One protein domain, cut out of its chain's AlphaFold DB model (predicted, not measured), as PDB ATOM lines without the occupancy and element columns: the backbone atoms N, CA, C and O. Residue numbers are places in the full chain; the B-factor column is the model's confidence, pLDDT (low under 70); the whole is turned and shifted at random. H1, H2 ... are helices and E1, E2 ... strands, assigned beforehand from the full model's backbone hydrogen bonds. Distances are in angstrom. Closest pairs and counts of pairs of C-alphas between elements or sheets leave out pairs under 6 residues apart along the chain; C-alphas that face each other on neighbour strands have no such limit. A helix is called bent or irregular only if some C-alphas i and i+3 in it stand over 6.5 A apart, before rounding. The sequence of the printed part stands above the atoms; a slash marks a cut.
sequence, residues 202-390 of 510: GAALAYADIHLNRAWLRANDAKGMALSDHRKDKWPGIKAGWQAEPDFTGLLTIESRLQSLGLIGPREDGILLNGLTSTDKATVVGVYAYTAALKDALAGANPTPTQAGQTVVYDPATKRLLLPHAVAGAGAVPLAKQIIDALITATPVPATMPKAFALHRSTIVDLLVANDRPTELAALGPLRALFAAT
ATOM      1  N   GLY A 202     -30.387  30.889 -23.188       95.44
ATOM      2  CA  GLY A 202     -29.345  29.905 -22.877       95.44
ATOM      3  C   GLY A 202     -29.909  28.646 -22.221       95.44
ATOM      4  O   GLY A 202     -29.559  27.532 -22.603       95.44
ATOM      5  N   ALA A 203     -30.858  28.822 -21.299       95.25
ATOM      6  CA  ALA A 203     -31.554  27.713 -20.661       95.25
ATOM      7  C   ALA A 203     -32.462  26.958 -21.654       95.25
ATOM      8  O   ALA A 203     -32.539  25.733 -21.603       95.25
ATOM      9  N   ALA A 204     -33.102  27.663 -22.591       97.06
ATOM     10  CA  ALA A 204     -33.908  27.050 -23.643       97.06
ATOM     11  C   ALA A 204     -33.066  26.191 -24.603       97.06
ATOM     12  O   ALA A 204     -33.428  25.051 -24.885       97.06
ATOM     13  N   LEU A 205     -31.918  26.698 -25.066       97.88
ATOM     14  CA  LEU A 205     -30.987  25.944 -25.916       97.88
ATOM     15  C   LEU A 205     -30.427  24.717 -25.190       97.88
ATOM     16  O   LEU A 205     -30.366  23.637 -25.773       97.88
ATOM     17  N   ALA A 206     -30.078  24.861 -23.910       96.75
ATOM     18  CA  ALA A 206     -29.634  23.752 -23.076       96.75
ATOM     19  C   ALA A 206     -30.708  22.662 -22.936       96.75
ATOM     20  O   ALA A 206     -30.417  21.482 -23.128       96.75
ATOM     21  N   TYR A 207     -31.959  23.041 -22.650       96.88
ATOM     22  CA  TYR A 207     -33.053  22.076 -22.537       96.88
ATOM     23  C   TYR A 207     -33.375  21.403 -23.878       96.88
ATOM     24  O   TYR A 207     -33.609  20.195 -23.908       96.88
ATOM     25  N   ALA A 208     -33.334  22.149 -24.989       97.94
ATOM     26  CA  ALA A 208     -33.495  21.586 -26.328       97.94
ATOM     27  C   ALA A 208     -32.396  20.563 -26.659       97.94
ATOM     28  O   ALA A 208     -32.697  19.499 -27.198       97.94
ATOM     29  N   ASP A 209     -31.145  20.848 -26.286       98.06
ATOM     30  CA  ASP A 209     -30.006  19.947 -26.494       98.06
ATOM     31  C   ASP A 209     -30.140  18.669 -25.666       98.06
ATOM     32  O   ASP A 209     -30.042  17.580 -26.222       98.06
ATOM     33  N   ILE A 210     -30.496  18.770 -24.379       95.94
ATOM     34  CA  ILE A 210     -30.812  17.591 -23.554       95.94
ATOM     35  C   ILE A 210     -31.936  16.773 -24.195       95.94
ATOM     36  O   ILE A 210     -31.791  15.567 -24.370       95.94
ATOM     37  N   HIS A 211     -33.046  17.411 -24.569       96.31
ATOM     38  CA  HIS A 211     -34.213  16.718 -25.110       96.31
ATOM     39  C   HIS A 211     -33.882  15.951 -26.402       96.31
ATOM     40  O   HIS A 211     -34.176  14.759 -26.508       96.31
ATOM     41  N   LEU A 212     -33.212  16.601 -27.360       97.44
ATOM     42  CA  LEU A 212     -32.798  15.960 -28.611       97.44
ATOM     43  C   LEU A 212     -31.707  14.906 -28.396       97.44
ATOM     44  O   LEU A 212     -31.735  13.867 -29.053       97.44
ATOM     45  N   ASN A 213     -30.785  15.124 -27.453       95.75
ATOM     46  CA  ASN A 213     -29.768  14.140 -27.094       95.75
ATOM     47  C   ASN A 213     -30.403  12.843 -26.565       95.75
ATOM     48  O   ASN A 213     -30.053  11.752 -27.013       95.75
ATOM     49  N   ARG A 214     -31.397  12.950 -25.674       95.06
ATOM     50  CA  ARG A 214     -32.121  11.780 -25.153       95.06
ATOM     51  C   ARG A 214     -32.937  11.073 -26.229       95.06
ATOM     52  O   ARG A 214     -32.890   9.846 -26.309       95.06
ATOM     53  N   ALA A 215     -33.605  11.823 -27.108       97.19
ATOM     54  CA  ALA A 215     -34.311  11.247 -28.251       97.19
ATOM     55  C   ALA A 215     -33.362  10.448 -29.165       97.19
ATOM     56  O   ALA A 215     -33.675   9.319 -29.542       97.19
ATOM     57  N   TRP A 216     -32.188  11.002 -29.480       96.75
ATOM     58  CA  TRP A 216     -31.175  10.358 -30.317       96.75
ATOM     59  C   TRP A 216     -30.602   9.082 -29.685       96.75
ATOM     60  O   TRP A 216     -30.569   8.035 -30.340       96.75
ATOM     61  N   LEU A 217     -30.223   9.127 -28.403       93.25
ATOM     62  CA  LEU A 217     -29.742   7.951 -27.670       93.25
ATOM     63  C   LEU A 217     -30.802   6.847 -27.635       93.25
ATOM     64  O   LEU A 217     -30.501   5.678 -27.888       93.25
ATOM     65  N   ARG A 218     -32.067   7.212 -27.397       95.62
ATOM     66  CA  ARG A 218     -33.153   6.235 -27.364       95.62
ATOM     67  C   ARG A 218     -33.498   5.678 -28.746       95.62
ATOM     68  O   ARG A 218     -33.808   4.493 -28.867       95.62
ATOM     69  N   ALA A 219     -33.380   6.483 -29.801       96.94
ATOM     70  CA  ALA A 219     -33.513   6.005 -31.173       96.94
ATOM     71  C   ALA A 219     -32.400   5.010 -31.534       96.94
ATOM     72  O   ALA A 219     -32.658   4.028 -32.232       96.94
ATOM     73  N   ASN A 220     -31.180   5.209 -31.019       94.38
ATOM     74  CA  ASN A 220     -30.085   4.254 -31.185       94.38
ATOM     75  C   ASN A 220     -30.399   2.906 -30.510       94.38
ATOM     76  O   ASN A 220     -30.179   1.850 -31.107       94.38
ATOM     77  N   ASP A 221     -30.982   2.927 -29.307       92.62
ATOM     78  CA  ASP A 221     -31.412   1.702 -28.625       92.62
ATOM     79  C   ASP A 221     -32.493   0.944 -29.403       92.62
ATOM     80  O   ASP A 221     -32.423  -0.288 -29.504       92.62
ATOM     81  N   ALA A 222     -33.479   1.676 -29.935       95.56
ATOM     82  CA  ALA A 222     -34.558   1.132 -30.753       95.56
ATOM     83  C   ALA A 222     -34.020   0.535 -32.056       95.56
ATOM     84  O   ALA A 222     -34.412  -0.571 -32.421       95.56
ATOM     85  N   LYS A 223     -33.058   1.205 -32.704       95.06
ATOM     86  CA  LYS A 223     -32.321   0.672 -33.858       95.06
ATOM     87  C   LYS A 223     -31.653  -0.663 -33.519       95.06
ATOM     88  O   LYS A 223     -31.840  -1.627 -34.254       95.06
ATOM     89  N   GLY A 224     -30.930  -0.751 -32.400       90.81
ATOM     90  CA  GLY A 224     -30.294  -2.002 -31.961       90.81
ATOM     91  C   GLY A 224     -31.292  -3.155 -31.778       90.81
ATOM     92  O   GLY A 224     -31.071  -4.262 -32.269       90.81
ATOM     93  N   MET A 225     -32.435  -2.883 -31.140       91.88
ATOM     94  CA  MET A 225     -33.507  -3.874 -30.965       91.88
ATOM     95  C   MET A 225     -34.184  -4.261 -32.292       91.88
ATOM     96  O   MET A 225     -34.507  -5.429 -32.512       91.88
ATOM     97  N   ALA A 226     -34.405  -3.302 -33.191       93.50
ATOM     98  CA  ALA A 226     -35.038  -3.528 -34.490       93.50
ATOM     99  C   ALA A 226     -34.185  -4.409 -35.415       93.50
ATOM    100  O   ALA A 226     -34.716  -5.266 -36.118       93.50
ATOM    101  N   LEU A 227     -32.862  -4.227 -35.384       92.25
ATOM    102  CA  LEU A 227     -31.915  -4.993 -36.199       92.25
ATOM    103  C   LEU A 227     -31.687  -6.425 -35.694       92.25
ATOM    104  O   LEU A 227     -31.054  -7.214 -36.393       92.25
ATOM    105  N   SER A 228     -32.200  -6.770 -34.512       89.50
ATOM    106  CA  SER A 228     -32.025  -8.094 -33.918       89.50
ATOM    107  C   SER A 228     -33.052  -9.090 -34.462       89.50
ATOM    108  O   SER A 228     -34.263  -8.893 -34.308       89.50
ATOM    109  N   ASP A 229     -32.548 -10.177 -35.051       89.12
ATOM    110  CA  ASP A 229     -33.326 -11.353 -35.440       89.12
ATOM    111  C   ASP A 229     -33.119 -12.479 -34.432       89.12
ATOM    112  O   ASP A 229     -32.000 -12.759 -33.991       89.12
ATOM    113  N   HIS A 230     -34.204 -13.160 -34.082       89.94
ATOM    114  CA  HIS A 230     -34.172 -14.224 -33.090       89.94
ATOM    115  C   HIS A 230     -34.708 -15.519 -33.665       89.94
ATOM    116  O   HIS A 230     -35.674 -15.528 -34.420       89.94
ATOM    117  N   ARG A 231     -34.117 -16.646 -33.269       88.81
ATOM    118  CA  ARG A 231     -34.664 -17.956 -33.620       88.81
ATOM    119  C   ARG A 231     -36.099 -18.095 -33.120       88.81
ATOM    120  O   ARG A 231     -36.380 -17.799 -31.957       88.81
ATOM    121  N   LYS A 232     -36.983 -18.605 -33.979       85.69
ATOM    122  CA  LYS A 232     -38.414 -18.773 -33.685       85.69
ATOM    123  C   LYS A 232     -38.677 -19.557 -32.401       85.69
ATOM    124  O   LYS A 232     -39.488 -19.136 -31.586       85.69
ATOM    125  N   ASP A 233     -37.927 -20.634 -32.163       87.62
ATOM    126  CA  ASP A 233     -38.058 -21.459 -30.955       87.62
ATOM    127  C   ASP A 233     -37.652 -20.733 -29.659       87.62
ATOM    128  O   ASP A 233     -38.064 -21.127 -28.571       87.62
ATOM    129  N   LYS A 234     -36.863 -19.657 -29.758       88.69
ATOM    130  CA  LYS A 234     -36.411 -18.846 -28.616       88.69
ATOM    131  C   LYS A 234     -37.228 -17.574 -28.421       88.69
ATOM    132  O   LYS A 234     -37.199 -16.997 -27.334       88.69
ATOM    133  N   TRP A 235     -37.964 -17.145 -29.445       88.50
ATOM    134  CA  TRP A 235     -38.683 -15.877 -29.443       88.50
ATOM    135  C   TRP A 235     -39.683 -15.715 -28.287       88.50
ATOM    136  O   TRP A 235     -39.641 -14.659 -27.659       88.50
ATOM    137  N   PRO A 236     -40.512 -16.715 -27.910       87.88
ATOM    138  CA  PRO A 236     -41.427 -16.558 -26.778       87.88
ATOM    139  C   PRO A 236     -40.713 -16.200 -25.468       87.88
ATOM    140  O   PRO A 236     -41.162 -15.310 -24.749       87.88
ATOM    141  N   GLY A 237     -39.571 -16.840 -25.191       88.19
ATOM    142  CA  GLY A 237     -38.765 -16.561 -24.000       88.19
ATOM    143  C   GLY A 237     -38.086 -15.192 -24.051       88.19
ATOM    144  O   GLY A 237     -38.103 -14.466 -23.062       88.19
ATOM    145  N   ILE A 238     -37.547 -14.805 -25.212       87.75
ATOM    146  CA  ILE A 238     -36.932 -13.483 -25.417       87.75
ATOM    147  C   ILE A 238     -37.970 -12.375 -25.242       87.75
ATOM    148  O   ILE A 238     -37.732 -11.425 -24.505       87.75
ATOM    149  N   LYS A 239     -39.144 -12.522 -25.865       87.38
ATOM    150  CA  LYS A 239     -40.244 -11.563 -25.757       87.38
ATOM    151  C   LYS A 239     -40.730 -11.429 -24.315       87.38
ATOM    152  O   LYS A 239     -40.907 -10.308 -23.852       87.38
ATOM    153  N   ALA A 240     -40.903 -12.545 -23.603       88.50
ATOM    154  CA  ALA A 240     -41.261 -12.523 -22.187       88.50
ATOM    155  C   ALA A 240     -40.188 -11.815 -21.342       88.50
ATOM    156  O   ALA A 240     -40.523 -10.988 -20.500       88.50
ATOM    157  N   GLY A 241     -38.903 -12.072 -21.613       87.88
ATOM    158  CA  GLY A 241     -37.791 -11.373 -20.964       87.88
ATOM    159  C   GLY A 241     -37.805  -9.865 -21.232       87.88
ATOM    160  O   GLY A 241     -37.685  -9.072 -20.307       87.88
ATOM    161  N   TRP A 242     -38.037  -9.449 -22.478       89.25
ATOM    162  CA  TRP A 242     -38.166  -8.033 -22.837       89.25
ATOM    163  C   TRP A 242     -39.352  -7.348 -22.148       89.25
ATOM    164  O   TRP A 242     -39.252  -6.185 -21.776       89.25
ATOM    165  N   GLN A 243     -40.467  -8.055 -21.963       89.62
ATOM    166  CA  GLN A 243     -41.640  -7.537 -21.251       89.62
ATOM    167  C   GLN A 243     -41.435  -7.448 -19.734       89.62
ATOM    168  O   GLN A 243     -42.109  -6.657 -19.079       89.62
ATOM    169  N   ALA A 244     -40.533  -8.256 -19.173       87.00
ATOM    170  CA  ALA A 244     -40.205  -8.235 -17.752       87.00
ATOM    171  C   ALA A 244     -39.174  -7.149 -17.388       87.00
ATOM    172  O   ALA A 244     -39.087  -6.759 -16.226       87.00
ATOM    173  N   GLU A 245     -38.411  -6.648 -18.365       85.88
ATOM    174  CA  GLU A 245     -37.354  -5.654 -18.158       85.88
ATOM    175  C   GLU A 245     -37.832  -4.229 -18.513       85.88
ATOM    176  O   GLU A 245     -38.242  -3.979 -19.657       85.88
ATOM    177  N   PRO A 246     -37.757  -3.254 -17.584       85.00
ATOM    178  CA  PRO A 246     -38.237  -1.885 -17.808       85.00
ATOM    179  C   PRO A 246     -37.653  -1.194 -19.052       85.00
ATOM    180  O   PRO A 246     -38.387  -0.567 -19.821       85.00
ATOM    181  N   ASP A 247     -36.351  -1.358 -19.303       85.50
ATOM    182  CA  ASP A 247     -35.662  -0.776 -20.463       85.50
ATOM    183  C   ASP A 247     -36.260  -1.249 -21.789       85.50
ATOM    184  O   ASP A 247     -36.482  -0.449 -22.704       85.50
ATOM    185  N   PHE A 248     -36.516  -2.555 -21.898       89.38
ATOM    186  CA  PHE A 248     -37.078  -3.172 -23.093       89.38
ATOM    187  C   PHE A 248     -38.574  -2.906 -23.220       89.38
ATOM    188  O   PHE A 248     -39.057  -2.718 -24.335       89.38
ATOM    189  N   THR A 249     -39.293  -2.778 -22.105       91.25
ATOM    190  CA  THR A 249     -40.703  -2.367 -22.107       91.25
ATOM    191  C   THR A 249     -40.885  -1.012 -22.794       91.25
ATOM    192  O   THR A 249     -41.751  -0.870 -23.657       91.25
ATOM    193  N   GLY A 250     -40.023  -0.029 -22.507       92.62
ATOM    194  CA  GLY A 250     -40.048   1.257 -23.213       92.62
ATOM    195  C   GLY A 250     -39.776   1.131 -24.721       92.62
ATOM    196  O   GLY A 250     -40.428   1.795 -25.527       92.62
ATOM    197  N   LEU A 251     -38.866   0.240 -25.133       94.62
ATOM    198  CA  LEU A 251     -38.581  -0.004 -26.554       94.62
ATOM    199  C   LEU A 251     -39.739  -0.700 -27.270       94.62
ATOM    200  O   LEU A 251     -40.050  -0.351 -28.407       94.62
ATOM    201  N   LEU A 252     -40.402  -1.645 -26.605       94.12
ATOM    202  CA  LEU A 252     -41.608  -2.296 -27.109       94.12
ATOM    203  C   LEU A 252     -42.758  -1.295 -27.272       94.12
ATOM    204  O   LEU A 252     -43.482  -1.360 -28.264       94.12
ATOM    205  N   THR A 253     -42.901  -0.332 -26.355       96.38
ATOM    206  CA  THR A 253     -43.863   0.775 -26.497       96.38
ATOM    207  C   THR A 253     -43.548   1.637 -27.717       96.38
ATOM    208  O   THR A 253     -44.461   1.981 -28.470       96.38
ATOM    209  N   ILE A 254     -42.270   1.947 -27.960       97.62
ATOM    210  CA  ILE A 254     -41.840   2.672 -29.164       97.62
ATOM    211  C   ILE A 254     -42.188   1.868 -30.426       97.62
ATOM    212  O   ILE A 254     -42.852   2.402 -31.312       97.62
ATOM    213  N   GLU A 255     -41.801   0.591 -30.500       96.88
ATOM    214  CA  GLU A 255     -42.083  -0.290 -31.646       96.88
ATOM    215  C   GLU A 255     -43.594  -0.392 -31.921       96.88
ATOM    216  O   GLU A 255     -44.041  -0.146 -33.041       96.88
ATOM    217  N   SER A 256     -44.399  -0.640 -30.884       96.81
ATOM    218  CA  SER A 256     -45.866  -0.693 -30.966       96.81
ATOM    219  C   SER A 256     -46.469   0.632 -31.443       96.81
ATOM    220  O   SER A 256     -47.364   0.664 -32.295       96.81
ATOM    221  N   ARG A 257     -45.950   1.768 -30.961       97.81
ATOM    222  CA  ARG A 257     -46.430   3.072 -31.414       97.81
ATOM    223  C   ARG A 257     -46.080   3.313 -32.882       97.81
ATOM    224  O   ARG A 257     -46.956   3.775 -33.610       97.81
ATOM    225  N   LEU A 258     -44.874   2.963 -33.333       97.50
ATOM    226  CA  LEU A 258     -44.491   3.051 -34.749       97.50
ATOM    227  C   LEU A 258     -45.393   2.177 -35.639       97.50
ATOM    228  O   LEU A 258     -45.794   2.630 -36.712       97.50
ATOM    229  N   GLN A 259     -45.788   0.987 -35.170       96.31
ATOM    230  CA  GLN A 259     -46.776   0.136 -35.852       96.31
ATOM    231  C   GLN A 259     -48.141   0.820 -35.954       96.31
ATOM    232  O   GLN A 259     -48.719   0.901 -37.035       96.31
ATOM    233  N   SER A 260     -48.637   1.391 -34.850       96.12
ATOM    234  CA  SER A 260     -49.932   2.091 -34.839       96.12
ATOM    235  C   SER A 260     -49.969   3.337 -35.733       96.12
ATOM    236  O   SER A 260     -51.038   3.750 -36.172       96.12
ATOM    237  N   LEU A 261     -48.805   3.938 -36.003       95.56
ATOM    238  CA  LEU A 261     -48.644   5.068 -36.922       95.56
ATOM    239  C   LEU A 261     -48.464   4.618 -38.384       95.56
ATOM    240  O   LEU A 261     -48.272   5.459 -39.259       95.56
ATOM    241  N   GLY A 262     -48.492   3.309 -38.657       94.50
ATOM    242  CA  GLY A 262     -48.301   2.748 -39.996       94.50
ATOM    243  C   GLY A 262     -46.885   2.936 -40.544       94.50
ATOM    244  O   GLY A 262     -46.704   2.981 -41.759       94.50
ATOM    245  N   LEU A 263     -45.886   3.103 -39.670       95.75
ATOM    246  CA  LEU A 263     -44.493   3.317 -40.076       95.75
ATOM    247  C   LEU A 263     -43.732   2.004 -40.244       95.75
ATOM    248  O   LEU A 263     -42.837   1.936 -41.083       95.75
ATOM    249  N   ILE A 264     -44.086   0.989 -39.453       96.19
ATOM    250  CA  ILE A 264     -43.521  -0.360 -39.538       96.19
ATOM    251  C   ILE A 264     -44.609  -1.427 -39.369       96.19
ATOM    252  O   ILE A 264     -45.656  -1.157 -38.778       96.19
ATOM    253  N   GLY A 265     -44.356  -2.640 -39.857       93.94
ATOM    254  CA  GLY A 265     -45.185  -3.818 -39.608       93.94
ATOM    255  C   GLY A 265     -44.944  -4.491 -38.244       93.94
ATOM    256  O   GLY A 265     -44.019  -4.130 -37.504       93.94
ATOM    257  N   PRO A 266     -45.777  -5.489 -37.880       91.56
ATOM    258  CA  PRO A 266     -45.456  -6.405 -36.791       91.56
ATOM    259  C   PRO A 266     -44.193  -7.208 -37.126       91.56
ATOM    260  O   PRO A 266     -43.884  -7.438 -38.294       91.56
ATOM    261  N   ARG A 267     -43.481  -7.692 -36.101       89.75
ATOM    262  CA  ARG A 267     -42.402  -8.668 -36.310       89.75
ATOM    263  C   ARG A 267     -42.974  -9.918 -36.981       89.75
ATOM    264  O   ARG A 267     -43.941 -10.491 -36.479       89.75
ATOM    265  N   GLU A 268     -42.391 -10.311 -38.108       81.06
ATOM    266  CA  GLU A 268     -42.811 -11.479 -38.872       81.06
ATOM    267  C   GLU A 268     -42.419 -12.760 -38.138       81.06
ATOM    268  O   GLU A 268     -41.276 -12.915 -37.699       81.06
ATOM    269  N   ASP A 269     -43.356 -13.703 -38.053       69.25
ATOM    270  CA  ASP A 269     -43.093 -15.061 -37.581       69.25
ATOM    271  C   ASP A 269     -42.642 -15.947 -38.752       69.25
ATOM    272  O   ASP A 269     -43.380 -16.805 -39.244       69.25
ATOM    273  N   GLY A 270     -41.423 -15.696 -39.237       66.75
ATOM    274  CA  GLY A 270     -40.821 -16.430 -40.349       66.75
ATOM    275  C   GLY A 270     -40.609 -17.923 -40.056       66.75
ATOM    276  O   GLY A 270     -40.830 -18.416 -38.951       66.75
ATOM    277  N   ILE A 271     -40.146 -18.683 -41.057       71.44
ATOM    278  CA  ILE A 271     -39.967 -20.148 -40.934       71.44
ATOM    279  C   ILE A 271     -38.921 -20.509 -39.860       71.44
ATOM    280  O   ILE A 271     -39.105 -21.475 -39.123       71.44
ATOM    281  N   LEU A 272     -37.839 -19.728 -39.746       77.31
ATOM    282  CA  LEU A 272     -36.726 -19.991 -38.816       77.31
ATOM    283  C   LEU A 272     -36.451 -18.843 -37.835       77.31
ATOM    284  O   LEU A 272     -35.962 -19.082 -36.727       77.31
ATOM    285  N   LEU A 273     -36.763 -17.606 -38.225       85.25
ATOM    286  CA  LEU A 273     -36.443 -16.393 -37.478       85.25
ATOM    287  C   LEU A 273     -37.707 -15.559 -37.248       85.25
ATOM    288  O   LEU A 273     -38.581 -15.509 -38.108       85.25
ATOM    289  N   ASN A 274     -37.770 -14.908 -36.090       86.25
ATOM    290  CA  ASN A 274     -38.696 -13.832 -35.767       86.25
ATOM    291  C   ASN A 274     -37.933 -12.503 -35.771       86.25
ATOM    292  O   ASN A 274     -36.905 -12.377 -35.095       86.25
ATOM    293  N   GLY A 275     -38.443 -11.515 -36.503       91.38
ATOM    294  CA  GLY A 275     -37.778 -10.226 -36.686       91.38
ATOM    295  C   GLY A 275     -38.623  -9.229 -37.473       91.38
ATOM    296  O   GLY A 275     -39.692  -9.563 -37.973       91.38
ATOM    297  N   LEU A 276     -38.161  -7.982 -37.557       93.25
ATOM    298  CA  LEU A 276     -38.751  -6.989 -38.459       93.25
ATOM    299  C   LEU A 276     -38.315  -7.253 -39.907       93.25
ATOM    300  O   LEU A 276     -37.207  -7.749 -40.143       93.25
ATOM    301  N   THR A 277     -39.147  -6.863 -40.876       92.94
ATOM    302  CA  THR A 277     -38.759  -6.908 -42.292       92.94
ATOM    303  C   THR A 277     -37.546  -6.014 -42.554       92.94
ATOM    304  O   THR A 277     -37.263  -5.078 -41.802       92.94
ATOM    305  N   SER A 278     -36.824  -6.249 -43.653       91.81
ATOM    306  CA  SER A 278     -35.723  -5.363 -44.062       91.81
ATOM    307  C   SER A 278     -36.181  -3.911 -44.247       91.81
ATOM    308  O   SER A 278     -35.449  -2.992 -43.883       91.81
ATOM    309  N   THR A 279     -37.401  -3.702 -44.754       93.12
ATOM    310  CA  THR A 279     -38.006  -2.372 -44.913       93.12
ATOM    311  C   THR A 279     -38.278  -1.717 -43.562       93.12
ATOM    312  O   THR A 279     -37.891  -0.573 -43.348       93.12
ATOM    313  N   ASP A 280     -38.865  -2.448 -42.614       95.19
ATOM    314  CA  ASP A 280     -39.156  -1.928 -41.274       95.19
ATOM    315  C   ASP A 280     -37.875  -1.611 -40.493       95.19
ATOM    316  O   ASP A 280     -37.774  -0.569 -39.840       95.19
ATOM    317  N   LYS A 281     -36.850  -2.466 -40.615       95.25
ATOM    318  CA  LYS A 281     -35.504  -2.204 -40.085       95.25
ATOM    319  C   LYS A 281     -34.932  -0.909 -40.655       95.25
ATOM    320  O   LYS A 281     -34.440  -0.078 -39.892       95.25
ATOM    321  N   ALA A 282     -35.030  -0.714 -41.971       95.06
ATOM    322  CA  ALA A 282     -34.582   0.512 -42.626       95.06
ATOM    323  C   ALA A 282     -35.357   1.746 -42.134       95.06
ATOM    324  O   ALA A 282     -34.741   2.792 -41.922       95.06
ATOM    325  N   THR A 283     -36.661   1.626 -41.864       96.25
ATOM    326  CA  THR A 283     -37.450   2.706 -41.252       96.25
ATOM    327  C   THR A 283     -36.921   3.071 -39.864       96.25
ATOM    328  O   THR A 283     -36.683   4.247 -39.601       96.25
ATOM    329  N   VAL A 284     -36.679   2.101 -38.971       96.56
ATOM    330  CA  VAL A 284     -36.151   2.397 -37.621       96.56
ATOM    331  C   VAL A 284     -34.735   2.988 -37.687       96.56
ATOM    332  O   VAL A 284     -34.425   3.933 -36.960       96.56
ATOM    333  N   VAL A 285     -33.888   2.503 -38.601       95.69
ATOM    334  CA  VAL A 285     -32.576   3.115 -38.889       95.69
ATOM    335  C   VAL A 285     -32.739   4.563 -39.361       95.69
ATOM    336  O   VAL A 285     -31.994   5.440 -38.922       95.69
ATOM    337  N   GLY A 286     -33.732   4.843 -40.206       96.31
ATOM    338  CA  GLY A 286     -34.042   6.192 -40.665       96.31
ATOM    339  C   GLY A 286     -34.575   7.113 -39.560       96.31
ATOM    340  O   GLY A 286     -34.232   8.294 -39.559       96.31
ATOM    341  N   VAL A 287     -35.317   6.596 -38.569       97.56
ATOM    342  CA  VAL A 287     -35.674   7.352 -37.349       97.56
ATOM    343  C   VAL A 287     -34.410   7.781 -36.601       97.56
ATOM    344  O   VAL A 287     -34.267   8.958 -36.271       97.56
ATOM    345  N   TYR A 288     -33.471   6.855 -36.381       96.12
ATOM    346  CA  TYR A 288     -32.185   7.169 -35.753       96.12
ATOM    347  C   TYR A 288     -31.415   8.238 -36.543       96.12
ATOM    348  O   TYR A 288     -31.030   9.255 -35.967       96.12
ATOM    349  N   ALA A 289     -31.270   8.066 -37.862       95.56
ATOM    350  CA  ALA A 289     -30.592   9.035 -38.723       95.56
ATOM    351  C   ALA A 289     -31.249  10.427 -38.676       95.56
ATOM    352  O   ALA A 289     -30.555  11.438 -38.609       95.56
ATOM    353  N   TYR A 290     -32.583  10.491 -38.642       97.62
ATOM    354  CA  TYR A 290     -33.317  11.748 -38.514       97.62
ATOM    355  C   TYR A 290     -33.077  12.431 -37.156       97.62
ATOM    356  O   TYR A 290     -32.834  13.635 -37.106       97.62
ATOM    357  N   THR A 291     -33.089  11.682 -36.047       97.75
ATOM    358  CA  THR A 291     -32.775  12.254 -34.722       97.75
ATOM    359  C   THR A 291     -31.320  12.713 -34.600       97.75
ATOM    360  O   THR A 291     -31.069  13.742 -33.977       97.75
ATOM    361  N   ALA A 292     -30.377  12.011 -35.240       95.62
ATOM    362  CA  ALA A 292     -28.988  12.454 -35.341       95.62
ATOM    363  C   ALA A 292     -28.896  13.785 -36.106       95.62
ATOM    364  O   ALA A 292     -28.313  14.740 -35.602       95.62
ATOM    365  N   ALA A 293     -29.587  13.901 -37.246       96.31
ATOM    366  CA  ALA A 293     -29.640  15.141 -38.019       96.31
ATOM    367  C   ALA A 293     -30.241  16.320 -37.227       96.31
ATOM    368  O   ALA A 293     -29.751  17.439 -37.344       96.31
ATOM    369  N   LEU A 294     -31.259  16.091 -36.386       97.81
ATOM    370  CA  LEU A 294     -31.797  17.129 -35.492       97.81
ATOM    371  C   LEU A 294     -30.773  17.585 -34.448       97.81
ATOM    372  O   LEU A 294     -30.638  18.785 -34.194       97.81
ATOM    373  N   LYS A 295     -30.052  16.636 -33.844       95.19
ATOM    374  CA  LYS A 295     -28.990  16.927 -32.878       95.19
ATOM    375  C   LYS A 295     -27.871  17.744 -33.533       95.19
ATOM    376  O   LYS A 295     -27.447  18.757 -32.975       95.19
ATOM    377  N   ASP A 296     -27.458  17.356 -34.736       94.44
ATOM    378  CA  ASP A 296     -26.445  18.062 -35.522       94.44
ATOM    379  C   ASP A 296     -26.917  19.453 -35.950       94.44
ATOM    380  O   ASP A 296     -26.149  20.415 -35.892       94.44
ATOM    381  N   ALA A 297     -28.192  19.595 -36.324       97.12
ATOM    382  CA  ALA A 297     -28.787  20.880 -36.664       97.12
ATOM    383  C   ALA A 297     -28.735  21.850 -35.475       97.12
ATOM    384  O   ALA A 297     -28.310  22.993 -35.651       97.12
ATOM    385  N   LEU A 298     -29.077  21.400 -34.259       97.62
ATOM    386  CA  LEU A 298     -28.983  22.225 -33.049       97.62
ATOM    387  C   LEU A 298     -27.528  22.546 -32.668       97.62
ATOM    388  O   LEU A 298     -27.216  23.695 -32.354       97.62
ATOM    389  N   ALA A 299     -26.621  21.568 -32.731       93.81
ATOM    390  CA  ALA A 299     -25.194  21.794 -32.487       93.81
ATOM    391  C   ALA A 299     -24.593  22.787 -33.506       93.81
ATOM    392  O   ALA A 299     -23.739  23.617 -33.182       93.81
ATOM    393  N   GLY A 300     -25.081  22.749 -34.747       91.88
ATOM    394  CA  GLY A 300     -24.705  23.649 -35.830       91.88
ATOM    395  C   GLY A 300     -25.444  24.990 -35.848       91.88
ATOM    396  O   GLY A 300     -24.991  25.893 -36.550       91.88
ATOM    397  N   ALA A 301     -26.530  25.152 -35.087       95.50
ATOM    398  CA  ALA A 301     -27.409  26.317 -35.155       95.50
ATOM    399  C   ALA A 301     -26.759  27.582 -34.593       95.50
ATOM    400  O   ALA A 301     -26.157  27.531 -33.521       95.50
ATOM    401  N   ASN A 302     -26.911  28.712 -35.286       94.69
ATOM    402  CA  ASN A 302     -26.491  30.048 -34.870       94.69
ATOM    403  C   ASN A 302     -27.681  30.844 -34.317       94.69
ATOM    404  O   ASN A 302     -28.458  31.379 -35.120       94.69
ATOM    405  N   PRO A 303     -27.848  30.922 -32.981       97.12
ATOM    406  CA  PRO A 303     -28.923  31.693 -32.377       97.12
ATOM    407  C   PRO A 303     -28.794  33.152 -32.804       97.12
ATOM    408  O   PRO A 303     -27.777  33.794 -32.561       97.12
ATOM    409  N   THR A 304     -29.821  33.656 -33.476       96.06
ATOM    410  CA  THR A 304     -29.878  35.021 -33.989       96.06
ATOM    411  C   THR A 304     -31.115  35.705 -33.406       96.06
ATOM    412  O   THR A 304     -32.193  35.645 -34.011       96.06
ATOM    413  N   PRO A 305     -30.994  36.335 -32.225       96.62
ATOM    414  CA  PRO A 305     -32.006  37.255 -31.725       96.62
ATOM    415  C   PRO A 305     -32.326  38.326 -32.777       96.62
ATOM    416  O   PRO A 305     -31.426  38.893 -33.394       96.62
ATOM    417  N   THR A 306     -33.609  38.580 -33.022       95.25
ATOM    418  CA  THR A 306     -34.074  39.597 -33.976       95.25
ATOM    419  C   THR A 306     -35.336  40.276 -33.463       95.25
ATOM    420  O   THR A 306     -36.092  39.697 -32.686       95.25
ATOM    421  N   GLN A 307     -35.581  41.516 -33.878       93.69
ATOM    422  CA  GLN A 307     -36.804  42.242 -33.522       93.69
ATOM    423  C   GLN A 307     -38.012  41.820 -34.373       93.69
ATOM    424  O   GLN A 307     -39.150  41.983 -33.942       93.69
ATOM    425  N   ALA A 308     -37.777  41.275 -35.569       92.88
ATOM    426  CA  ALA A 308     -38.824  40.950 -36.531       92.88
ATOM    427  C   ALA A 308     -39.295  39.490 -36.430       92.88
ATOM    428  O   ALA A 308     -38.531  38.598 -36.067       92.88
ATOM    429  N   GLY A 309     -40.541  39.245 -36.840       93.50
ATOM    430  CA  GLY A 309     -41.150  37.914 -36.865       93.50
ATOM    431  C   GLY A 309     -41.963  37.585 -35.612       93.50
ATOM    432  O   GLY A 309     -42.050  38.374 -34.676       93.50
ATOM    433  N   GLN A 310     -42.603  36.415 -35.629       94.00
ATOM    434  CA  GLN A 310     -43.482  35.942 -34.547       94.00
ATOM    435  C   GLN A 310     -43.117  34.540 -34.049       94.00
ATOM    436  O   GLN A 310     -43.476  34.171 -32.938       94.00
ATOM    437  N   THR A 311     -42.402  33.760 -34.859       96.50
ATOM    438  CA  THR A 311     -42.072  32.364 -34.577       96.50
ATOM    439  C   THR A 311     -40.586  32.109 -34.783       96.50
ATOM    440  O   THR A 311     -39.933  32.770 -35.592       96.50
ATOM    441  N   VAL A 312     -40.051  31.136 -34.048       98.31
ATOM    442  CA  VAL A 312     -38.676  30.664 -34.236       98.31
ATOM    443  C   VAL A 312     -38.566  29.968 -35.593       98.31
ATOM    444  O   VAL A 312     -39.416  29.149 -35.943       98.31
ATOM    445  N   VAL A 313     -37.522  30.287 -36.358       98.19
ATOM    446  CA  VAL A 313     -37.272  29.695 -37.681       98.19
ATOM    447  C   VAL A 313     -35.824  29.237 -37.764       98.19
ATOM    448  O   VAL A 313     -34.916  29.984 -37.403       98.19
ATOM    449  N   TYR A 314     -35.606  28.022 -38.262       98.44
ATOM    450  CA  TYR A 314     -34.275  27.514 -38.573       98.44
ATOM    451  C   TYR A 314     -34.073  27.452 -40.087       98.44
ATOM    452  O   TYR A 314     -34.865  26.830 -40.791       98.44
ATOM    453  N   ASP A 315     -33.009  28.082 -40.573       96.44
ATOM    454  CA  ASP A 315     -32.553  27.954 -41.953       96.44
ATOM    455  C   ASP A 315     -31.369  26.973 -42.006       96.44
ATOM    456  O   ASP A 315     -30.291  27.305 -41.504       96.44
ATOM    457  N   PRO A 316     -31.518  25.783 -42.617       94.25
ATOM    458  CA  PRO A 316     -30.451  24.788 -42.674       94.25
ATOM    459  C   PRO A 316     -29.287  25.203 -43.586       94.25
ATOM    460  O   PRO A 316     -28.168  24.739 -43.373       94.25
ATOM    461  N   ALA A 317     -29.510  26.081 -44.573       91.81
ATOM    462  CA  ALA A 317     -28.463  26.508 -45.502       91.81
ATOM    463  C   ALA A 317     -27.466  27.452 -44.820       91.81
ATOM    464  O   ALA A 317     -26.252  27.292 -44.949       91.81
ATOM    465  N   THR A 318     -27.976  28.417 -44.052       90.75
ATOM    466  CA  THR A 318     -27.145  29.371 -43.297       90.75
ATOM    467  C   THR A 318     -26.898  28.947 -41.849       90.75
ATOM    468  O   THR A 318     -26.115  29.581 -41.139       90.75
ATOM    469  N   LYS A 319     -27.567  27.880 -41.396       94.06
ATOM    470  CA  LYS A 319     -27.628  27.405 -40.006       94.06
ATOM    471  C   LYS A 319     -28.163  28.452 -39.024       94.06
ATOM    472  O   LYS A 319     -27.964  28.310 -37.817       94.06
ATOM    473  N   ARG A 320     -28.818  29.519 -39.492       95.06
ATOM    474  CA  ARG A 320     -29.366  30.565 -38.617       95.06
ATOM    475  C   ARG A 320     -30.619  30.059 -37.914       95.06
ATOM    476  O   ARG A 320     -31.539  29.564 -38.556       95.06
ATOM    477  N   LEU A 321     -30.658  30.233 -36.599       98.00
ATOM    478  CA  LEU A 321     -31.843  30.040 -35.771       98.00
ATOM    479  C   LEU A 321     -32.379  31.423 -35.399       98.00
ATOM    480  O   LEU A 321     -31.909  32.046 -34.447       98.00
ATOM    481  N   LEU A 322     -33.312  31.927 -36.202       97.81
ATOM    482  CA  LEU A 322     -33.932  33.231 -36.009       97.81
ATOM    483  C   LEU A 322     -34.875  33.172 -34.808       97.81
ATOM    484  O   LEU A 322     -35.780  32.339 -34.761       97.81
ATOM    485  N   LEU A 323     -34.654  34.067 -33.846       97.75
ATOM    486  CA  LEU A 323     -35.370  34.125 -32.574       97.75
ATOM    487  C   LEU A 323     -36.015  35.514 -32.425       97.75
ATOM    488  O   LEU A 323     -35.369  36.440 -31.921       97.75
ATOM    489  N   PRO A 324     -37.266  35.697 -32.885       97.19
ATOM    490  CA  PRO A 324     -37.962  36.969 -32.754       97.19
ATOM    491  C   PRO A 324     -38.134  37.399 -31.298       97.19
ATOM    492  O   PRO A 324     -38.423  36.582 -30.430       97.19
ATOM    493  N   HIS A 325     -38.062  38.699 -31.023       96.94
ATOM    494  CA  HIS A 325     -38.324  39.249 -29.689       96.94
ATOM    495  C   HIS A 325     -39.709  38.858 -29.147       96.94
ATOM    496  O   HIS A 325     -39.889  38.716 -27.939       96.94
ATOM    497  N   ALA A 326     -40.673  38.605 -30.040       95.56
ATOM    498  CA  ALA A 326     -42.010  38.121 -29.703       95.56
ATOM    499  C   ALA A 326     -42.014  36.808 -28.896       95.56
ATOM    500  O   ALA A 326     -42.936  36.597 -28.110       95.56
ATOM    501  N   VAL A 327     -40.994  35.950 -29.049       94.81
ATOM    502  CA  VAL A 327     -40.892  34.678 -28.310       94.81
ATOM    503  C   VAL A 327     -40.139  34.808 -26.982       94.81
ATOM    504  O   VAL A 327     -40.070  33.847 -26.215       94.81
ATOM    505  N   ALA A 328     -39.563  35.980 -26.699       91.81
ATOM    506  CA  ALA A 328     -38.785  36.214 -25.490       91.81
ATOM    507  C   ALA A 328     -39.691  36.291 -24.248       91.81
ATOM    508  O   ALA A 328     -40.769  36.889 -24.278       91.81
ATOM    509  N   GLY A 329     -39.240  35.705 -23.135       89.44
ATOM    510  CA  GLY A 329     -40.023  35.627 -21.900       89.44
ATOM    511  C   GLY A 329     -41.115  34.553 -21.908       89.44
ATOM    512  O   GLY A 329     -41.990  34.579 -21.048       89.44
ATOM    513  N   ALA A 330     -41.076  33.604 -22.849       91.19
ATOM    514  CA  ALA A 330     -41.944  32.427 -22.826       91.19
ATOM    515  C   ALA A 330     -41.567  31.427 -21.711       91.19
ATOM    516  O   ALA A 330     -42.365  30.553 -21.373       91.19
ATOM    517  N   GLY A 331     -40.363  31.542 -21.143       94.06
ATOM    518  CA  GLY A 331     -39.762  30.547 -20.268       94.06
ATOM    519  C   GLY A 331     -38.907  29.555 -21.060       94.06
ATOM    520  O   GLY A 331     -39.162  29.271 -22.234       94.06
ATOM    521  N   ALA A 332     -37.908  28.972 -20.393       95.00
ATOM    522  CA  ALA A 332     -36.924  28.100 -21.034       95.00
ATOM    523  C   ALA A 332     -37.560  26.877 -21.722       95.00
ATOM    524  O   ALA A 332     -37.224  26.567 -22.862       95.00
ATOM    525  N   VAL A 333     -38.506  26.199 -21.059       96.00
ATOM    526  CA  VAL A 333     -39.142  24.981 -21.597       96.00
ATOM    527  C   VAL A 333     -40.053  25.285 -22.802       96.00
ATOM    528  O   VAL A 333     -39.883  24.629 -23.833       96.00
ATOM    529  N   PRO A 334     -40.974  26.272 -22.758       96.19
ATOM    530  CA  PRO A 334     -41.757  26.645 -23.939       96.19
ATOM    531  C   PRO A 334     -40.908  27.147 -25.114       96.19
ATOM    532  O   PRO A 334     -41.187  26.785 -26.256       96.19
ATOM    533  N   LEU A 335     -39.858  27.938 -24.859       97.38
ATOM    534  CA  LEU A 335     -38.961  28.409 -25.919       97.38
ATOM    535  C   LEU A 335     -38.154  27.256 -26.535       97.38
ATOM    536  O   LEU A 335     -38.043  27.170 -27.756       97.38
ATOM    537  N   ALA A 336     -37.656  26.325 -25.719       98.00
ATOM    538  CA  ALA A 336     -36.977  25.124 -26.203       98.00
ATOM    539  C   ALA A 336     -37.873  24.297 -27.132       98.00
ATOM    540  O   ALA A 336     -37.415  23.841 -28.176       98.00
ATOM    541  N   LYS A 337     -39.165  24.156 -26.798       97.75
ATOM    542  CA  LYS A 337     -40.126  23.481 -27.675       97.75
ATOM    543  C   LYS A 337     -40.239  24.176 -29.036       97.75
ATOM    544  O   LYS A 337     -40.178  23.499 -30.054       97.75
ATOM    545  N   GLN A 338     -40.337  25.506 -29.065       98.31
ATOM    546  CA  GLN A 338     -40.376  26.253 -30.330       98.31
ATOM    547  C   GLN A 338     -39.097  26.068 -31.156       98.31
ATOM    548  O   GLN A 338     -39.169  25.933 -32.375       98.31
ATOM    549  N   ILE A 339     -37.931  26.016 -30.502       98.69
ATOM    550  CA  ILE A 339     -36.650  25.726 -31.160       98.69
ATOM    551  C   ILE A 339     -36.672  24.322 -31.779       98.69
ATOM    552  O   ILE A 339     -36.355  24.172 -32.955       98.69
ATOM    553  N   ILE A 340     -37.088  23.303 -31.025       98.69
ATOM    554  CA  ILE A 340     -37.181  21.920 -31.513       98.69
ATOM    555  C   ILE A 340     -38.173  21.814 -32.679       98.69
ATOM    556  O   ILE A 340     -37.854  21.198 -33.693       98.69
ATOM    557  N   ASP A 341     -39.339  22.451 -32.581       98.56
ATOM    558  CA  ASP A 341     -40.356  22.448 -33.638       98.56
ATOM    559  C   ASP A 341     -39.838  23.139 -34.921       98.56
ATOM    560  O   ASP A 341     -40.081  22.652 -36.033       98.56
ATOM    561  N   ALA A 342     -39.060  24.220 -34.790       98.56
ATOM    562  CA  ALA A 342     -38.399  24.882 -35.917       98.56
ATOM    563  C   ALA A 342     -37.356  23.971 -36.588       98.56
ATOM    564  O   ALA A 342     -37.334  23.859 -37.816       98.56
ATOM    565  N   LEU A 343     -36.539  23.268 -35.796       98.56
ATOM    566  CA  LEU A 343     -35.569  22.290 -36.302       98.56
ATOM    567  C   LEU A 343     -36.264  21.116 -37.000       98.56
ATOM    568  O   LEU A 343     -35.856  20.731 -38.093       98.56
ATOM    569  N   ILE A 344     -37.339  20.579 -36.419       98.38
ATOM    570  CA  ILE A 344     -38.143  19.504 -37.019       98.38
ATOM    571  C   ILE A 344     -38.731  19.942 -38.357       98.38
ATOM    572  O   ILE A 344     -38.713  19.173 -39.315       98.38
ATOM    573  N   THR A 345     -39.244  21.167 -38.430       97.12
ATOM    574  CA  THR A 345     -39.846  21.705 -39.654       97.12
ATOM    575  C   THR A 345     -38.819  21.795 -40.780       97.12
ATOM    576  O   THR A 345     -39.104  21.364 -41.898       97.12
ATOM    577  N   ALA A 346     -37.626  22.303 -40.469       96.88
ATOM    578  CA  ALA A 346     -36.560  22.566 -41.429       96.88
ATOM    579  C   ALA A 346     -35.698  21.340 -41.780       96.88
ATOM    580  O   ALA A 346     -35.074  21.315 -42.841       96.88
ATOM    581  N   THR A 347     -35.646  20.322 -40.916       95.94
ATOM    582  CA  THR A 347     -34.821  19.128 -41.149       95.94
ATOM    583  C   THR A 347     -35.496  18.209 -42.171       95.94
ATOM    584  O   THR A 347     -36.644  17.792 -41.960       95.94
ATOM    585  N   PRO A 348     -34.812  17.864 -43.279       92.69
ATOM    586  CA  PRO A 348     -35.382  17.005 -44.304       92.69
ATOM    587  C   PRO A 348     -35.603  15.585 -43.775       92.69
ATOM    588  O   PRO A 348     -34.810  15.039 -43.008       92.69
ATOM    589  N   VAL A 349     -36.691  14.967 -44.226       92.00
ATOM    590  CA  VAL A 349     -36.952  13.545 -43.987       92.00
ATOM    591  C   VAL A 349     -36.030  12.716 -44.888       92.00
ATOM    592  O   VAL A 349     -35.951  13.020 -46.082       92.00
ATOM    593  N   PRO A 350     -35.358  11.667 -44.375       89.12
ATOM    594  CA  PRO A 350     -34.574  10.776 -45.225       89.12
ATOM    595  C   PRO A 350     -35.442  10.189 -46.346       89.12
ATOM    596  O   PRO A 350     -36.546   9.713 -46.091       89.12
ATOM    597  N   ALA A 351     -34.942  10.195 -47.585       84.44
ATOM    598  CA  ALA A 351     -35.716   9.789 -48.767       84.44
ATOM    599  C   ALA A 351     -36.227   8.335 -48.713       84.44
ATOM    600  O   ALA A 351     -37.185   7.984 -49.395       84.44
ATOM    601  N   THR A 352     -35.593   7.499 -47.893       82.62
ATOM    602  CA  THR A 352     -35.951   6.097 -47.658       82.62
ATOM    603  C   THR A 352     -37.119   5.914 -46.685       82.62
ATOM    604  O   THR A 352     -37.574   4.789 -46.502       82.62
ATOM    605  N   MET A 353     -37.600   6.980 -46.040       91.38
ATOM    606  CA  MET A 353     -38.650   6.890 -45.025       91.38
ATOM    607  C   MET A 353     -40.057   6.829 -45.632       91.38
ATOM    608  O   MET A 353     -40.329   7.483 -46.645       91.38
ATOM    609  N   PRO A 354     -41.007   6.130 -44.978       89.88
ATOM    610  CA  PRO A 354     -42.415   6.180 -45.354       89.88
ATOM    611  C   PRO A 354     -42.948   7.618 -45.361       89.88
ATOM    612  O   PRO A 354     -42.652   8.399 -44.457       89.88
ATOM    613  N   LYS A 355     -43.816   7.963 -46.322       88.81
ATOM    614  CA  LYS A 355     -44.420   9.310 -46.419       88.81
ATOM    615  C   LYS A 355     -45.107   9.753 -45.120       88.81
ATOM    616  O   LYS A 355     -45.027  10.922 -44.752       88.81
ATOM    617  N   ALA A 356     -45.738   8.814 -44.409       90.81
ATOM    618  CA  ALA A 356     -46.394   9.066 -43.127       90.81
ATOM    619  C   ALA A 356     -45.427   9.577 -42.042       90.81
ATOM    620  O   ALA A 356     -45.846  10.316 -41.154       90.81
ATOM    621  N   PHE A 357     -44.124   9.273 -42.128       94.38
ATOM    622  CA  PHE A 357     -43.133   9.745 -41.157       94.38
ATOM    623  C   PHE A 357     -43.105  11.273 -41.058       94.38
ATOM    624  O   PHE A 357     -43.037  11.814 -39.956       94.38
ATOM    625  N   ALA A 358     -43.236  11.978 -42.190       92.56
ATOM    626  CA  ALA A 358     -43.223  13.440 -42.231       92.56
ATOM    627  C   ALA A 358     -44.319  14.078 -41.354       92.56
ATOM    628  O   ALA A 358     -44.089  15.149 -40.784       92.56
ATOM    629  N   LEU A 359     -45.467  13.402 -41.208       93.00
ATOM    630  CA  LEU A 359     -46.613  13.835 -40.400       93.00
ATOM    631  C   LEU A 359     -46.416  13.589 -38.897       93.00
ATOM    632  O   LEU A 359     -47.089  14.209 -38.079       93.00
ATOM    633  N   HIS A 360     -45.499  12.694 -38.525       95.94
ATOM    634  CA  HIS A 360     -45.341  12.209 -37.151       95.94
ATOM    635  C   HIS A 360     -43.999  12.580 -36.508       95.94
ATOM    636  O   HIS A 360     -43.725  12.148 -35.392       95.94
ATOM    637  N   ARG A 361     -43.172  13.408 -37.162       96.19
ATOM    638  CA  ARG A 361     -41.816  13.771 -36.703       96.19
ATOM    639  C   ARG A 361     -41.764  14.231 -35.240       96.19
ATOM    640  O   ARG A 361     -41.001  13.669 -34.463       96.19
ATOM    641  N   SER A 362     -42.595  15.204 -34.854       96.19
ATOM    642  CA  SER A 362     -42.662  15.692 -33.463       96.19
ATOM    643  C   SER A 362     -43.152  14.610 -32.502       96.19
ATOM    644  O   SER A 362     -42.506  14.368 -31.487       96.19
ATOM    645  N   THR A 363     -44.211  13.883 -32.863       96.62
ATOM    646  CA  THR A 363     -44.733  12.776 -32.049       96.62
ATOM    647  C   THR A 363     -43.684  11.695 -31.794       96.62
ATOM    648  O   THR A 363     -43.655  11.126 -30.709       96.62
ATOM    649  N   ILE A 364     -42.825  11.399 -32.771       97.62
ATOM    650  CA  ILE A 364     -41.770  10.390 -32.640       97.62
ATOM    651  C   ILE A 364     -40.655  10.878 -31.712       97.62
ATOM    652  O   ILE A 364     -40.204  10.105 -30.872       97.62
ATOM    653  N   VAL A 365     -40.239  12.143 -31.815       97.88
ATOM    654  CA  VAL A 365     -39.253  12.727 -30.885       97.88
ATOM    655  C   VAL A 365     -39.779  12.673 -29.447       97.88
ATOM    656  O   VAL A 365     -39.098  12.136 -28.573       97.88
ATOM    657  N   ASP A 366     -41.019  13.114 -29.220       96.69
ATOM    658  CA  ASP A 366     -41.648  13.079 -27.895       96.69
ATOM    659  C   ASP A 366     -41.794  11.641 -27.365       96.69
ATOM    660  O   ASP A 366     -41.528  11.374 -26.194       96.69
ATOM    661  N   LEU A 367     -42.175  10.695 -28.233       97.75
ATOM    662  CA  LEU A 367     -42.298   9.272 -27.905       97.75
ATOM    663  C   LEU A 367     -40.973   8.680 -27.414       97.75
ATOM    664  O   LEU A 367     -40.973   7.916 -26.446       97.75
ATOM    665  N   LEU A 368     -39.866   9.013 -28.083       98.00
ATOM    666  CA  LEU A 368     -38.530   8.536 -27.730       98.00
ATOM    667  C   LEU A 368     -38.111   9.053 -26.352       98.00
ATOM    668  O   LEU A 368     -37.664   8.264 -25.527       98.00
ATOM    669  N   VAL A 369     -38.313  10.342 -26.074       96.19
ATOM    670  CA  VAL A 369     -37.977  10.931 -24.766       96.19
ATOM    671  C   VAL A 369     -38.883  10.393 -23.658       96.19
ATOM    672  O   VAL A 369     -38.408  10.079 -22.570       96.19
ATOM    673  N   ALA A 370     -40.181  10.231 -23.923       95.38
ATOM    674  CA  ALA A 370     -41.133   9.708 -22.943       95.38
ATOM    675  C   ALA A 370     -40.865   8.244 -22.552       95.38
ATOM    676  O   ALA A 370     -41.286   7.814 -21.481       95.38
ATOM    677  N   ASN A 371     -40.178   7.487 -23.412       95.31
ATOM    678  CA  ASN A 371     -39.830   6.084 -23.190       95.31
ATOM    679  C   ASN A 371     -38.317   5.880 -23.078       95.31
ATOM    680  O   ASN A 371     -37.831   4.802 -23.434       95.31
ATOM    681  N   ASP A 372     -37.579   6.896 -22.629       93.00
ATOM    682  CA  ASP A 372     -36.152   6.799 -22.327       93.00
ATOM    683  C   ASP A 372     -35.877   5.733 -21.243       93.00
ATOM    684  O   ASP A 372     -36.795   5.201 -20.612       93.00
ATOM    685  N   ARG A 373     -34.606   5.380 -21.042       88.69
ATOM    686  CA  ARG A 373     -34.196   4.421 -20.010       88.69
ATOM    687  C   ARG A 373     -34.645   4.920 -18.627       88.69
ATOM    688  O   ARG A 373     -34.499   6.112 -18.360       88.69
ATOM    689  N   PRO A 374     -35.171   4.068 -17.729       87.00
ATOM    690  CA  PRO A 374     -35.781   4.486 -16.468       87.00
ATOM    691  C   PRO A 374     -34.862   5.324 -15.579       87.00
ATOM    692  O   PRO A 374     -35.318   6.313 -15.010       87.00
ATOM    693  N   THR A 375     -33.577   4.964 -15.473       84.19
ATOM    694  CA  THR A 375     -32.609   5.716 -14.662       84.19
ATOM    695  C   THR A 375     -32.408   7.124 -15.216       84.19
ATOM    696  O   THR A 375     -32.486   8.099 -14.469       84.19
ATOM    697  N   GLU A 376     -32.210   7.261 -16.526       88.69
ATOM    698  CA  GLU A 376     -32.087   8.572 -17.156       88.69
ATOM    699  C   GLU A 376     -33.405   9.349 -17.128       88.69
ATOM    700  O   GLU A 376     -33.393  10.525 -16.784       88.69
ATOM    701  N   LEU A 377     -34.550   8.707 -17.366       88.50
ATOM    702  CA  LEU A 377     -35.869   9.334 -17.260       88.50
ATOM    703  C   LEU A 377     -36.121   9.889 -15.846       88.50
ATOM    704  O   LEU A 377     -36.609  11.013 -15.700       88.50
ATOM    705  N   ALA A 378     -35.733   9.144 -14.807       87.44
ATOM    706  CA  ALA A 378     -35.792   9.602 -13.423       87.44
ATOM    707  C   ALA A 378     -34.884  10.822 -13.182       87.44
ATOM    708  O   ALA A 378     -35.291  11.755 -12.491       87.44
ATOM    709  N   ALA A 379     -33.697  10.866 -13.798       86.00
ATOM    710  CA  ALA A 379     -32.797  12.020 -13.738       86.00
ATOM    711  C   ALA A 379     -33.323  13.243 -14.521       86.00
ATOM    712  O   ALA A 379     -33.081  14.388 -14.126       86.00
ATOM    713  N   LEU A 380     -34.088  13.030 -15.599       85.38
ATOM    714  CA  LEU A 380     -34.689  14.106 -16.396       85.38
ATOM    715  C   LEU A 380     -35.833  14.828 -15.672       85.38
ATOM    716  O   LEU A 380     -36.081  15.998 -15.966       85.38
ATOM    717  N   GLY A 381     -36.527  14.178 -14.733       87.00
ATOM    718  CA  GLY A 381     -37.635  14.779 -13.979       87.00
ATOM    719  C   GLY A 381     -37.229  16.053 -13.219       87.00
ATOM    720  O   GLY A 381     -37.751  17.132 -13.523       87.00
ATOM    721  N   PRO A 382     -36.265  15.973 -12.279       88.06
ATOM    722  CA  PRO A 382     -35.727  17.138 -11.576       88.06
ATOM    723  C   PRO A 382     -35.130  18.185 -12.521       88.06
ATOM    724  O   PRO A 382     -35.298  19.383 -12.305       88.06
ATOM    725  N   LEU A 383     -34.476  17.745 -13.600       89.44
ATOM    726  CA  LEU A 383     -33.889  18.636 -14.597       89.44
ATOM    727  C   LEU A 383     -34.963  19.457 -15.321       89.44
ATOM    728  O   LEU A 383     -34.856  20.678 -15.415       89.44
ATOM    729  N   ARG A 384     -36.045  18.815 -15.775       90.50
ATOM    730  CA  ARG A 384     -37.197  19.501 -16.374       90.50
ATOM    731  C   ARG A 384     -37.822  20.488 -15.393       90.50
ATOM    732  O   ARG A 384     -38.141  21.603 -15.800       90.50
ATOM    733  N   ALA A 385     -37.985  20.101 -14.129       90.56
ATOM    734  CA  ALA A 385     -38.520  20.989 -13.097       90.56
ATOM    735  C   ALA A 385     -37.629  22.225 -12.897       90.56
ATOM    736  O   ALA A 385     -38.139  23.338 -12.819       90.56
ATOM    737  N   LEU A 386     -36.306  22.054 -12.904       90.62
ATOM    738  CA  LEU A 386     -35.350  23.153 -12.801       90.62
ATOM    739  C   LEU A 386     -35.442  24.134 -13.981       90.62
ATOM    740  O   LEU A 386     -35.494  25.347 -13.774       90.62
ATOM    741  N   PHE A 387     -35.488  23.627 -15.216       92.25
ATOM    742  CA  PHE A 387     -35.658  24.480 -16.396       92.25
ATOM    743  C   PHE A 387     -37.022  25.180 -16.398       92.25
ATOM    744  O   PHE A 387     -37.100  26.356 -16.738       92.25
ATOM    745  N   ALA A 388     -38.086  24.495 -15.971       91.56
ATOM    746  CA  ALA A 388     -39.418  25.083 -15.844       91.56
ATOM    747  C   ALA A 388     -39.497  26.149 -14.735       91.56
ATOM    748  O   ALA A 388     -40.247  27.110 -14.868       91.56
ATOM    749  N   ALA A 389     -38.714  25.997 -13.664       90.00
ATOM    750  CA  ALA A 389     -38.627  26.953 -12.563       90.00
ATOM    751  C   ALA A 389     -37.699  28.143 -12.858       90.00
ATOM    752  O   ALA A 389     -37.656  29.090 -12.074       90.00
ATOM    753  N   THR A 390     -36.946  28.116 -13.965       86.00
ATOM    754  CA  THR A 390     -36.127  29.258 -14.383       86.00
ATOM    755  C   THR A 390     -37.054  30.434 -14.700       86.00
ATOM    756  O   THR A 390     -37.904  30.291 -15.582       86.00
TER     757      THR A 390
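Overview. This is residues 202 to 390 of the 510 residues of an uncharacterized protein of Kitasatospora sp. MMS16-BH015 (UniProt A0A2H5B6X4). Two long helices, H1 and H4, run side by side in opposite ways, and a row of three helices, H3, H6 and H5, crosses H1 on one side; H7 runs alongside H1 past one end of H6. A small sheet of three strands, E2, E4 and E3, sits at one end of this body with H5 over one of its faces, while H2, the short strand E1 and the long link of residues 261 to 272 lie toward the other end. The printed part has 189 residues with seven named helices and four named strands, in the order H1 H2 H3 E1 H4 E2 E3 E4 H5 H6 H7, and its class is mostly helix. The sheet runs E2 E4 E3 and is mixed. The whole is compact, with a radius of gyration of the C-alphas of 18.4 A, yet elongated in outline, spanning 63 by 37 by 23 A.

Arrangement. The hub is H1, residues 202 to 226, which touches five other helices. With its residues 221 to 225 alone it touches H3, residues 246 to 260, about perpendicular at 85 degrees; the closest C-alphas are those of Ala 222 and Leu 251, 5.9 A apart. H2, residues 235 to 244, touches H3 only at the corner by their tight link, with the C-alphas of Trp 242 and Phe 248 closest at 5.0 A. E1, residues 273 to 275, pairs with no named strand, but residues 230 to 231 pair antiparallel with its residues 273 to 274. H4, residues 278 to 300, touches H1 at a shallow tilt of 19 degrees, opposite ways, closest at the C-alphas of Ala 219 and Tyr 288, 4.9 A. In the sheet, E2, residues 302 to 306, is parallel to E4, residues 320 to 324, with N 304 and O 321 at 2.8 A. E3, residues 313 to 315, forms an antiparallel hairpin with E4, with N 322 and O 313 at 2.8 A. H5, residues 332 to 346, is on one face of the sheet at a height of 9.3 A, making two layers, helix over sheet; H4 only grazes the sheet with residues 297 to 300. H5 touches H1 at a steep tilt of 55 degrees, with the C-alphas of Ala 204 and Ala 332 closest at 4.1 A. H6, residues 357 to 370, touches H1 about perpendicular at 82 degrees, closest at the C-alphas of Ala 215 and Leu 368, 5.0 A. H5 and H6 form a helical hairpin that only just touches, with 3 pairs of C-alphas within 8 A, the closest those of Ile 344 and Arg 361 at 6.8 A. H7, residues 374 to 389, touches H1 at a shallow tilt of 19 degrees, opposite ways, closest at the C-alphas of Ala 203 and Phe 387, 6.7 A. The helix packing is part aligned, part crossed. Every O i to N i+4 pair is within hydrogen-bond range in H1, H2, H3, H4 and H5, against 8 of 10 in H6 and 10 of 12 in H7.

Along the chain. H1 begins at C-alpha 202 at (-29.345, 29.905, -22.877) and is 35.8 A long. H2 is 14.0 A, H3 21.0 A and E1 6.4 A. H4 is 32.1 A and ends at C-alpha 300 at (-24.705, 23.649, -35.830). E2 and E4 are each 12.2 A, E3 6.6 A and H5 21.1 A. H6, 18.3 A, is irregular: C-alphas 359 and 362 are 8.2 A apart. H7, 23.0 A, ends at C-alpha 389 at (-38.627, 26.953, -12.563).

Size, cuts and confidence. The C-alphas farthest apart are those of Asp 233 and Gln 307, 63.8 A. The printed part has no cut, and the link from H3 to E1 is long. Mean pLDDT of the printed part is 93.0; residues 269 to 270 are under 70.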